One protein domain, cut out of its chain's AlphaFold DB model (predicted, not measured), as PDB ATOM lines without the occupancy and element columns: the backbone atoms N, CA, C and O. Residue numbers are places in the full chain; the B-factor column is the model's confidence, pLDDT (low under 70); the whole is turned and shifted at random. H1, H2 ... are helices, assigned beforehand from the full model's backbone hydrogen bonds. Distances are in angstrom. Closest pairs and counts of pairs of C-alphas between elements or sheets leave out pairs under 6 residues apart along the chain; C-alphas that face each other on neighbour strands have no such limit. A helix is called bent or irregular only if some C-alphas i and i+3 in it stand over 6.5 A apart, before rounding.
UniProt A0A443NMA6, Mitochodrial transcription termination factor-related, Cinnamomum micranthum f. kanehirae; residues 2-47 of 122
ATOM      1  N   VAL A   2      -4.297  23.612   7.844       75.25
ATOM      2  CA  VAL A   2      -3.964  22.211   8.188       75.25
ATOM      3  C   VAL A   2      -2.711  22.061   9.064       75.25
ATOM      4  O   VAL A   2      -2.798  21.472  10.135       75.25
ATOM      5  N   LEU A   3      -1.573  22.663   8.692       85.00
ATOM      6  CA  LEU A   3      -0.325  22.522   9.463       85.00
ATOM      7  C   LEU A   3      -0.430  23.077  10.897       85.00
ATOM      8  O   LEU A   3       0.067  22.470  11.841       85.00
ATOM      9  N   SER A   4      -1.098  24.221  11.079       84.06
ATOM     10  CA  SER A   4      -1.300  24.803  12.414       84.06
ATOM     11  C   SER A   4      -2.274  23.985  13.261       84.06
ATOM     12  O   SER A   4      -2.086  23.918  14.474       84.06
ATOM     13  N   ALA A   5      -3.309  23.406  12.649       83.62
ATOM     14  CA  ALA A   5      -4.236  22.510  13.328       83.62
ATOM     15  C   ALA A   5      -3.514  21.233  13.782       83.62
ATOM     16  O   ALA A   5      -3.580  20.890  14.958       83.62
ATOM     17  N   PHE A   6      -2.730  20.622  12.889       85.56
ATOM     18  CA  PHE A   6      -1.922  19.437  13.178       85.56
ATOM     19  C   PHE A   6      -0.917  19.670  14.312       85.56
ATOM     20  O   PHE A   6      -0.857  18.879  15.246       85.56
ATOM     21  N   ARG A   7      -0.179  20.790  14.294       89.06
ATOM     22  CA  ARG A   7       0.775  21.130  15.370       89.06
ATOM     23  C   ARG A   7       0.116  21.273  16.745       89.06
ATOM     24  O   ARG A   7       0.762  21.008  17.749       89.06
ATOM     25  N   LYS A   8      -1.139  21.725  16.795       89.44
ATOM     26  CA  LYS A   8      -1.895  21.902  18.045       89.44
ATOM     27  C   LYS A   8      -2.586  20.619  18.503       89.44
ATOM     28  O   LYS A   8      -2.707  20.395  19.699       89.44
ATOM     29  N   GLN A   9      -3.074  19.824  17.557       91.19
ATOM     30  CA  GLN A   9      -3.806  18.593  17.818       91.19
ATOM     31  C   GLN A   9      -3.519  17.584  16.701       91.19
ATOM     32  O   GLN A   9      -4.269  17.525  15.725       91.19
ATOM     33  N   PRO A  10      -2.458  16.770  16.822       90.31
ATOM     34  CA  PRO A  10      -2.073  15.821  15.778       90.31
ATOM     35  C   PRO A  10      -3.175  14.810  15.443       90.31
ATOM     36  O   PRO A  10      -3.324  14.410  14.286       90.31
ATOM     37  N   LEU A  11      -4.007  14.452  16.431       90.69
ATOM     38  CA  LEU A  11      -5.109  13.511  16.245       90.69
ATOM     39  C   LEU A  11      -6.202  14.050  15.317       90.69
ATOM     40  O   LEU A  11      -7.035  13.273  14.866       90.69
ATOM     41  N   CYS A  12      -6.215  15.338  14.957       87.62
ATOM     42  CA  CYS A  12      -7.188  15.834  13.984       87.62
ATOM     43  C   CYS A  12      -7.085  15.105  12.630       87.62
ATOM     44  O   CYS A  12      -8.094  14.975  11.944       87.62
ATOM     45  N   MET A  13      -5.907  14.571  12.280       87.62
ATOM     46  CA  MET A  13      -5.672  13.846  11.024       87.62
ATOM     47  C   MET A  13      -6.343  12.466  10.968       87.62
ATOM     48  O   MET A  13      -6.534  11.940   9.878       87.62
ATOM     49  N   ILE A  14      -6.750  11.893  12.109       90.69
ATOM     50  CA  ILE A  14      -7.524  10.635  12.138       90.69
ATOM     51  C   ILE A  14      -9.022  10.879  11.891       90.69
ATOM     52  O   ILE A  14      -9.812   9.943  11.780       90.69
ATOM     53  N   THR A  15      -9.439  12.147  11.850       90.75
ATOM     54  CA  THR A  15     -10.835  12.527  11.633       90.75
ATOM     55  C   THR A  15     -11.165  12.382  10.155       90.75
ATOM     56  O   THR A  15     -10.500  12.973   9.308       90.75
ATOM     57  N   SER A  16     -12.220  11.633   9.831       91.56
ATOM     58  CA  SER A  16     -12.642  11.476   8.439       91.56
ATOM     59  C   SER A  16     -13.044  12.813   7.813       91.56
ATOM     60  O   SER A  16     -13.663  13.661   8.462       91.56
ATOM     61  N   GLU A  17     -12.769  12.975   6.520       91.56
ATOM     62  CA  GLU A  17     -13.161  14.163   5.752       91.56
ATOM     63  C   GLU A  17     -14.666  14.448   5.877       91.56
ATOM     64  O   GLU A  17     -15.076  15.590   6.082       91.56
ATOM     65  N   LYS A  18     -15.497  13.394   5.855       92.81
ATOM     66  CA  LYS A  18     -16.948  13.493   6.073       92.81
ATOM     67  C   LYS A  18     -17.279  14.153   7.413       92.81
ATOM     68  O   LYS A  18     -18.148  15.019   7.467       92.81
ATOM     69  N   LYS A  19     -16.604  13.762   8.499       91.62
ATOM     70  CA  LYS A  19     -16.821  14.368   9.818       91.62
ATOM     71  C   LYS A  19     -16.318  15.811   9.854       91.62
ATOM     72  O   LYS A  19     -17.025  16.662  10.386       91.62
ATOM     73  N   ILE A  20     -15.160  16.096   9.257       90.44
ATOM     74  CA  ILE A  20     -14.622  17.462   9.159       90.44
ATOM     75  C   ILE A  20     -15.623  18.375   8.447       90.44
ATOM     76  O   ILE A  20     -15.983  19.409   9.003       90.44
ATOM     77  N   LYS A  21     -16.136  17.970   7.278       91.31
ATOM     78  CA  LYS A  21     -17.155  18.722   6.529       91.31
ATOM     79  C   LYS A  21     -18.404  18.978   7.366       91.31
ATOM     80  O   LYS A  21     -18.833  20.117   7.461       91.31
ATOM     81  N   ARG A  22     -18.942  17.959   8.050       92.44
ATOM     82  CA  ARG A  22     -20.112  18.133   8.935       92.44
ATOM     83  C   ARG A  22     -19.864  19.171  10.030       92.44
ATOM     84  O   ARG A  22     -20.731  19.994  10.286       92.44
ATOM     85  N   VAL A  23     -18.700  19.126  10.680       90.94
ATOM     86  CA  VAL A  23     -18.355  20.082  11.742       90.94
ATOM     87  C   VAL A  23     -18.186  21.488  11.170       90.94
ATOM     88  O   VAL A  23     -18.735  22.431  11.726       90.94
ATOM     89  N   VAL A  24     -17.453  21.634  10.063       89.56
ATOM     90  CA  VAL A  24     -17.233  22.938   9.422       89.56
ATOM     91  C   VAL A  24     -18.553  23.549   8.965       89.56
ATOM     92  O   VAL A  24     -18.824  24.679   9.349       89.56
ATOM     93  N   ASN A  25     -19.386  22.798   8.242       91.25
ATOM     94  CA  ASN A  25     -20.695  23.261   7.780       91.25
ATOM     95  C   ASN A  25     -21.579  23.675   8.957       91.25
ATOM     96  O   ASN A  25     -22.147  24.753   8.934       91.25
ATOM     97  N   PHE A  26     -21.611  22.899  10.045       90.38
ATOM     98  CA  PHE A  26     -22.376  23.290  11.229       90.38
ATOM     99  C   PHE A  26     -21.950  24.660  11.785       90.38
ATOM    100  O   PHE A  26     -22.785  25.504  12.077       90.38
ATOM    101  N   PHE A  27     -20.651  24.921  11.931       89.12
ATOM    102  CA  PHE A  27     -20.204  26.212  12.464       89.12
ATOM    103  C   PHE A  27     -20.345  27.362  11.458       89.12
ATOM    104  O   PHE A  27     -20.620  28.489  11.863       89.12
ATOM    105  N   VAL A  28     -20.121  27.110  10.170       90.00
ATOM    106  CA  VAL A  28     -20.184  28.146   9.131       90.00
ATOM    107  C   VAL A  28     -21.631  28.473   8.789       90.00
ATOM    108  O   VAL A  28     -22.021  29.631   8.892       90.00
ATOM    109  N   ASP A  29     -22.414  27.459   8.441       87.06
ATOM    110  CA  ASP A  29     -23.764  27.623   7.910       87.06
ATOM    111  C   ASP A  29     -24.751  27.938   9.042       87.06
ATOM    112  O   ASP A  29     -25.530  28.878   8.932       87.06
ATOM    113  N   GLU A  30     -24.668  27.228  10.176       80.75
ATOM    114  CA  GLU A  30     -25.666  27.374  11.253       80.75
ATOM    115  C   GLU A  30     -25.326  28.466  12.271       80.75
ATOM    116  O   GLU A  30     -26.215  29.009  12.939       80.75
ATOM    117  N   LEU A  31     -24.032  28.763  12.443       82.38
ATOM    118  CA  LEU A  31     -23.538  29.726  13.434       82.38
ATOM    119  C   LEU A  31     -22.847  30.947  12.808       82.38
ATOM    120  O   LEU A  31     -22.447  31.850  13.545       82.38
ATOM    121  N   GLY A  32     -22.703  31.003  11.480       85.31
ATOM    122  CA  GLY A  32     -22.113  32.145  10.773       85.31
ATOM    123  C   GLY A  32     -20.616  32.340  11.035       85.31
ATOM    124  O   GLY A  32     -20.083  33.441  10.876       85.31
ATOM    125  N   TRP A  33     -19.909  31.312  11.510       86.44
ATOM    126  CA  TRP A  33     -18.504  31.445  11.879       86.44
ATOM    127  C   TRP A  33     -17.576  31.373  10.674       86.44
ATOM    128  O   TRP A  33     -17.765  30.603   9.739       86.44
ATOM    129  N   LYS A  34     -16.465  32.111  10.741       86.00
ATOM    130  CA  LYS A  34     -15.396  31.990   9.745       86.00
ATOM    131  C   LYS A  34     -14.657  30.652   9.920       86.00
ATOM    132  O   LYS A  34     -14.251  30.341  11.046       86.00
ATOM    133  N   PRO A  35     -14.324  29.919   8.839       82.31
ATOM    134  CA  PRO A  35     -13.514  28.692   8.916       82.31
ATOM    135  C   PRO A  35     -12.165  28.870   9.640       82.31
ATOM    136  O   PRO A  35     -11.641  27.956  10.286       82.31
ATOM    137  N   SER A  36     -11.599  30.078   9.585       84.12
ATOM    138  CA  SER A  36     -10.364  30.428  10.292       84.12
ATOM    139  C   SER A  36     -10.508  30.405  11.819       84.12
ATOM    140  O   SER A  36      -9.526  30.124  12.505       84.12
ATOM    141  N   ALA A  37     -11.707  30.641  12.366       83.38
ATOM    142  CA  ALA A  37     -11.976  30.522  13.799       83.38
ATOM    143  C   ALA A  37     -11.928  29.056  14.248       83.38
ATOM    144  O   ALA A  37     -11.285  28.738  15.245       83.38
ATOM    145  N   ILE A  38     -12.507  28.151  13.455       83.75
ATOM    146  CA  ILE A  38     -12.499  26.697  13.684       83.75
ATOM    147  C   ILE A  38     -11.057  26.173  13.727       83.75
ATOM    148  O   ILE A  38     -10.671  25.439  14.635       83.75
ATOM    149  N   SER A  39     -10.217  26.634  12.797       82.06
ATOM    150  CA  SER A  39      -8.803  26.235  12.708       82.06
ATOM    151  C   SER A  39      -7.961  26.613  13.931       82.06
ATOM    152  O   SER A  39      -6.885  26.046  14.137       82.06
ATOM    153  N   LYS A  40      -8.417  27.561  14.763       86.00
ATOM    154  CA  LYS A  40      -7.734  27.903  16.021       86.00
ATOM    155  C   LYS A  40      -7.930  26.836  17.100       86.00
ATOM    156  O   LYS A  40      -7.074  26.755  17.985       86.00
ATOM    157  N   TYR A  41      -8.985  26.025  16.985       88.75
ATOM    158  CA  TYR A  41      -9.435  25.039  17.970       88.75
ATOM    159  C   TYR A  41      -9.627  23.648  17.338       88.75
ATOM    160  O   TYR A  41     -10.742  23.132  17.319       88.75
ATOM    161  N   PRO A  42      -8.561  23.000  16.839       89.38
ATOM    162  CA  PRO A  42      -8.674  21.719  16.132       89.38
ATOM    163  C   PRO A  42      -9.242  20.571  16.983       89.38
ATOM    164  O   PRO A  42      -9.783  19.617  16.429       89.38
ATOM    165  N   ASP A  43      -9.204  20.682  18.315       90.44
ATOM    166  CA  ASP A  43      -9.791  19.706  19.244       90.44
ATOM    167  C   ASP A  43     -11.289  19.470  19.010       90.44
ATOM    168  O   ASP A  43     -11.796  18.386  19.296       90.44
ATOM    169  N   ILE A  44     -12.016  20.458  18.470       91.38
ATOM    170  CA  ILE A  44     -13.455  20.299  18.225       91.38
ATOM    171  C   ILE A  44     -13.754  19.233  17.171       91.38
ATOM    172  O   ILE A  44     -14.820  18.626  17.212       91.38
ATOM    173  N   LEU A  45     -12.808  18.956  16.266       90.69
ATOM    174  CA  LEU A  45     -12.936  17.908  15.250       90.69
ATOM    175  C   LEU A  45     -12.988  16.509  15.883       90.69
ATOM    176  O   LEU A  45     -13.555  15.575  15.310       90.69
ATOM    177  N   LEU A  46     -12.456  16.368  17.099       91.88
ATOM    178  CA  LEU A  46     -12.468  15.116  17.849       91.88
ATOM    179  C   LEU A  46     -13.789  14.899  18.598       91.88
ATOM    180  O   LEU A  46     -14.156  13.757  18.868       91.88
ATOM    181  N   LEU A  47     -14.563  15.953  18.859       93.50
ATOM    182  CA  LEU A  47     -15.830  15.852  19.584       93.50
ATOM    183  C   LEU A  47     -16.919  15.160  18.746       93.50
ATOM    184  O   LEU A  47     -16.871  15.120  17.513       93.50
TER     185      LEU A  47
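Overview. This is residues 2 to 47 of the 122 residues of the protein "Mitochodrial transcription termination factor-related" of Cinnamomum micranthum f. kanehirae (UniProt A0A443NMA6). The chain winds once round in a loose ring of helices, H1 and H2 at one end, the long H3 along one side and the short H4 on the way back, and the last helix, H5, folds back over one face of the ring's middle. There H5 packs on H2 and also meets H1 and residues 19 to 23 of H3. The printed part has 46 residues with five named helices, in the order H1, H2, H3, H4, H5, and no named strand; its class is all helix. It is compact, with a radius of gyration of the C-alphas of 9.9 A, and its C-alphas span 27 by 19 by 15 A.

Arrangement. H1, residues 2 to 8, and H2, residues 10 to 14, touch only at the corner by their link, and only just, with 3 pairs of C-alphas within 8 A; the closest are those of Phe 6 and Cys 12, 6.4 A apart. H3, residues 17 to 30, is apart from H1 and H2. H4, residues 35 to 38, touches H3 at residues 24 to 28 alone, the closest C-alphas being those of Val 28 and Pro 35, 6.7 A apart. H4 is apart from H1 and H2. H5, residues 42 to 46, is the hub, touching three helices. It touches H2, with the closest C-alphas, those of Cys 12 and Leu 45, 6.2 A apart. It only just touches H1, with 3 pairs of C-alphas within 8 A, the closest being those of Ala 5 and Pro 42 at 5.3 A. It also only just touches H3, at residues 19 to 23 alone, with 3 such pairs, the closest being those of Ile 20 and Leu 45 at 6.3 A. H4 and H5 are close but not clearly touching; their closest C-alphas, those of Ile 38 and Ile 44, are 7.9 A apart. In H1 and H3 every O i to N i+4 pair is within hydrogen-bond range; in H2 and H5 it is 0 of 1 each, beside 2 of 2 O i to N i+3 pairs, and H4 is too short for an O i to N i+4 pair but has its 1 O i to N i+3 pair within range.

Along the chain. H1 begins at C-alpha 2, at (-3.964, 22.211, 8.188), and is 10.1 A long from first to last C-alpha. H2 is 8.4 A long and neither bent nor irregular, but only just: C-alphas 10 and 13 are 6.3 A apart. H3, the longest helix, measures 19.0 A from C-alpha 17 at (-13.161, 14.163, 5.752) to C-alpha 30. H4 is 5.3 A long. H5 is 7.8 A long and ends at C-alpha 46, at (-12.468, 15.116, 17.849).

Size, cuts and confidence. The two C-alphas farthest apart, those of Arg 7 and Glu 30, are 27.5 A apart. The printed part has no cut, and its four links, H1 to H2, H2 to H3, H3 to H4 and H4 to H5, are tight. The mean pLDDT of the printed part is 88.0, and no printed residue is under 70.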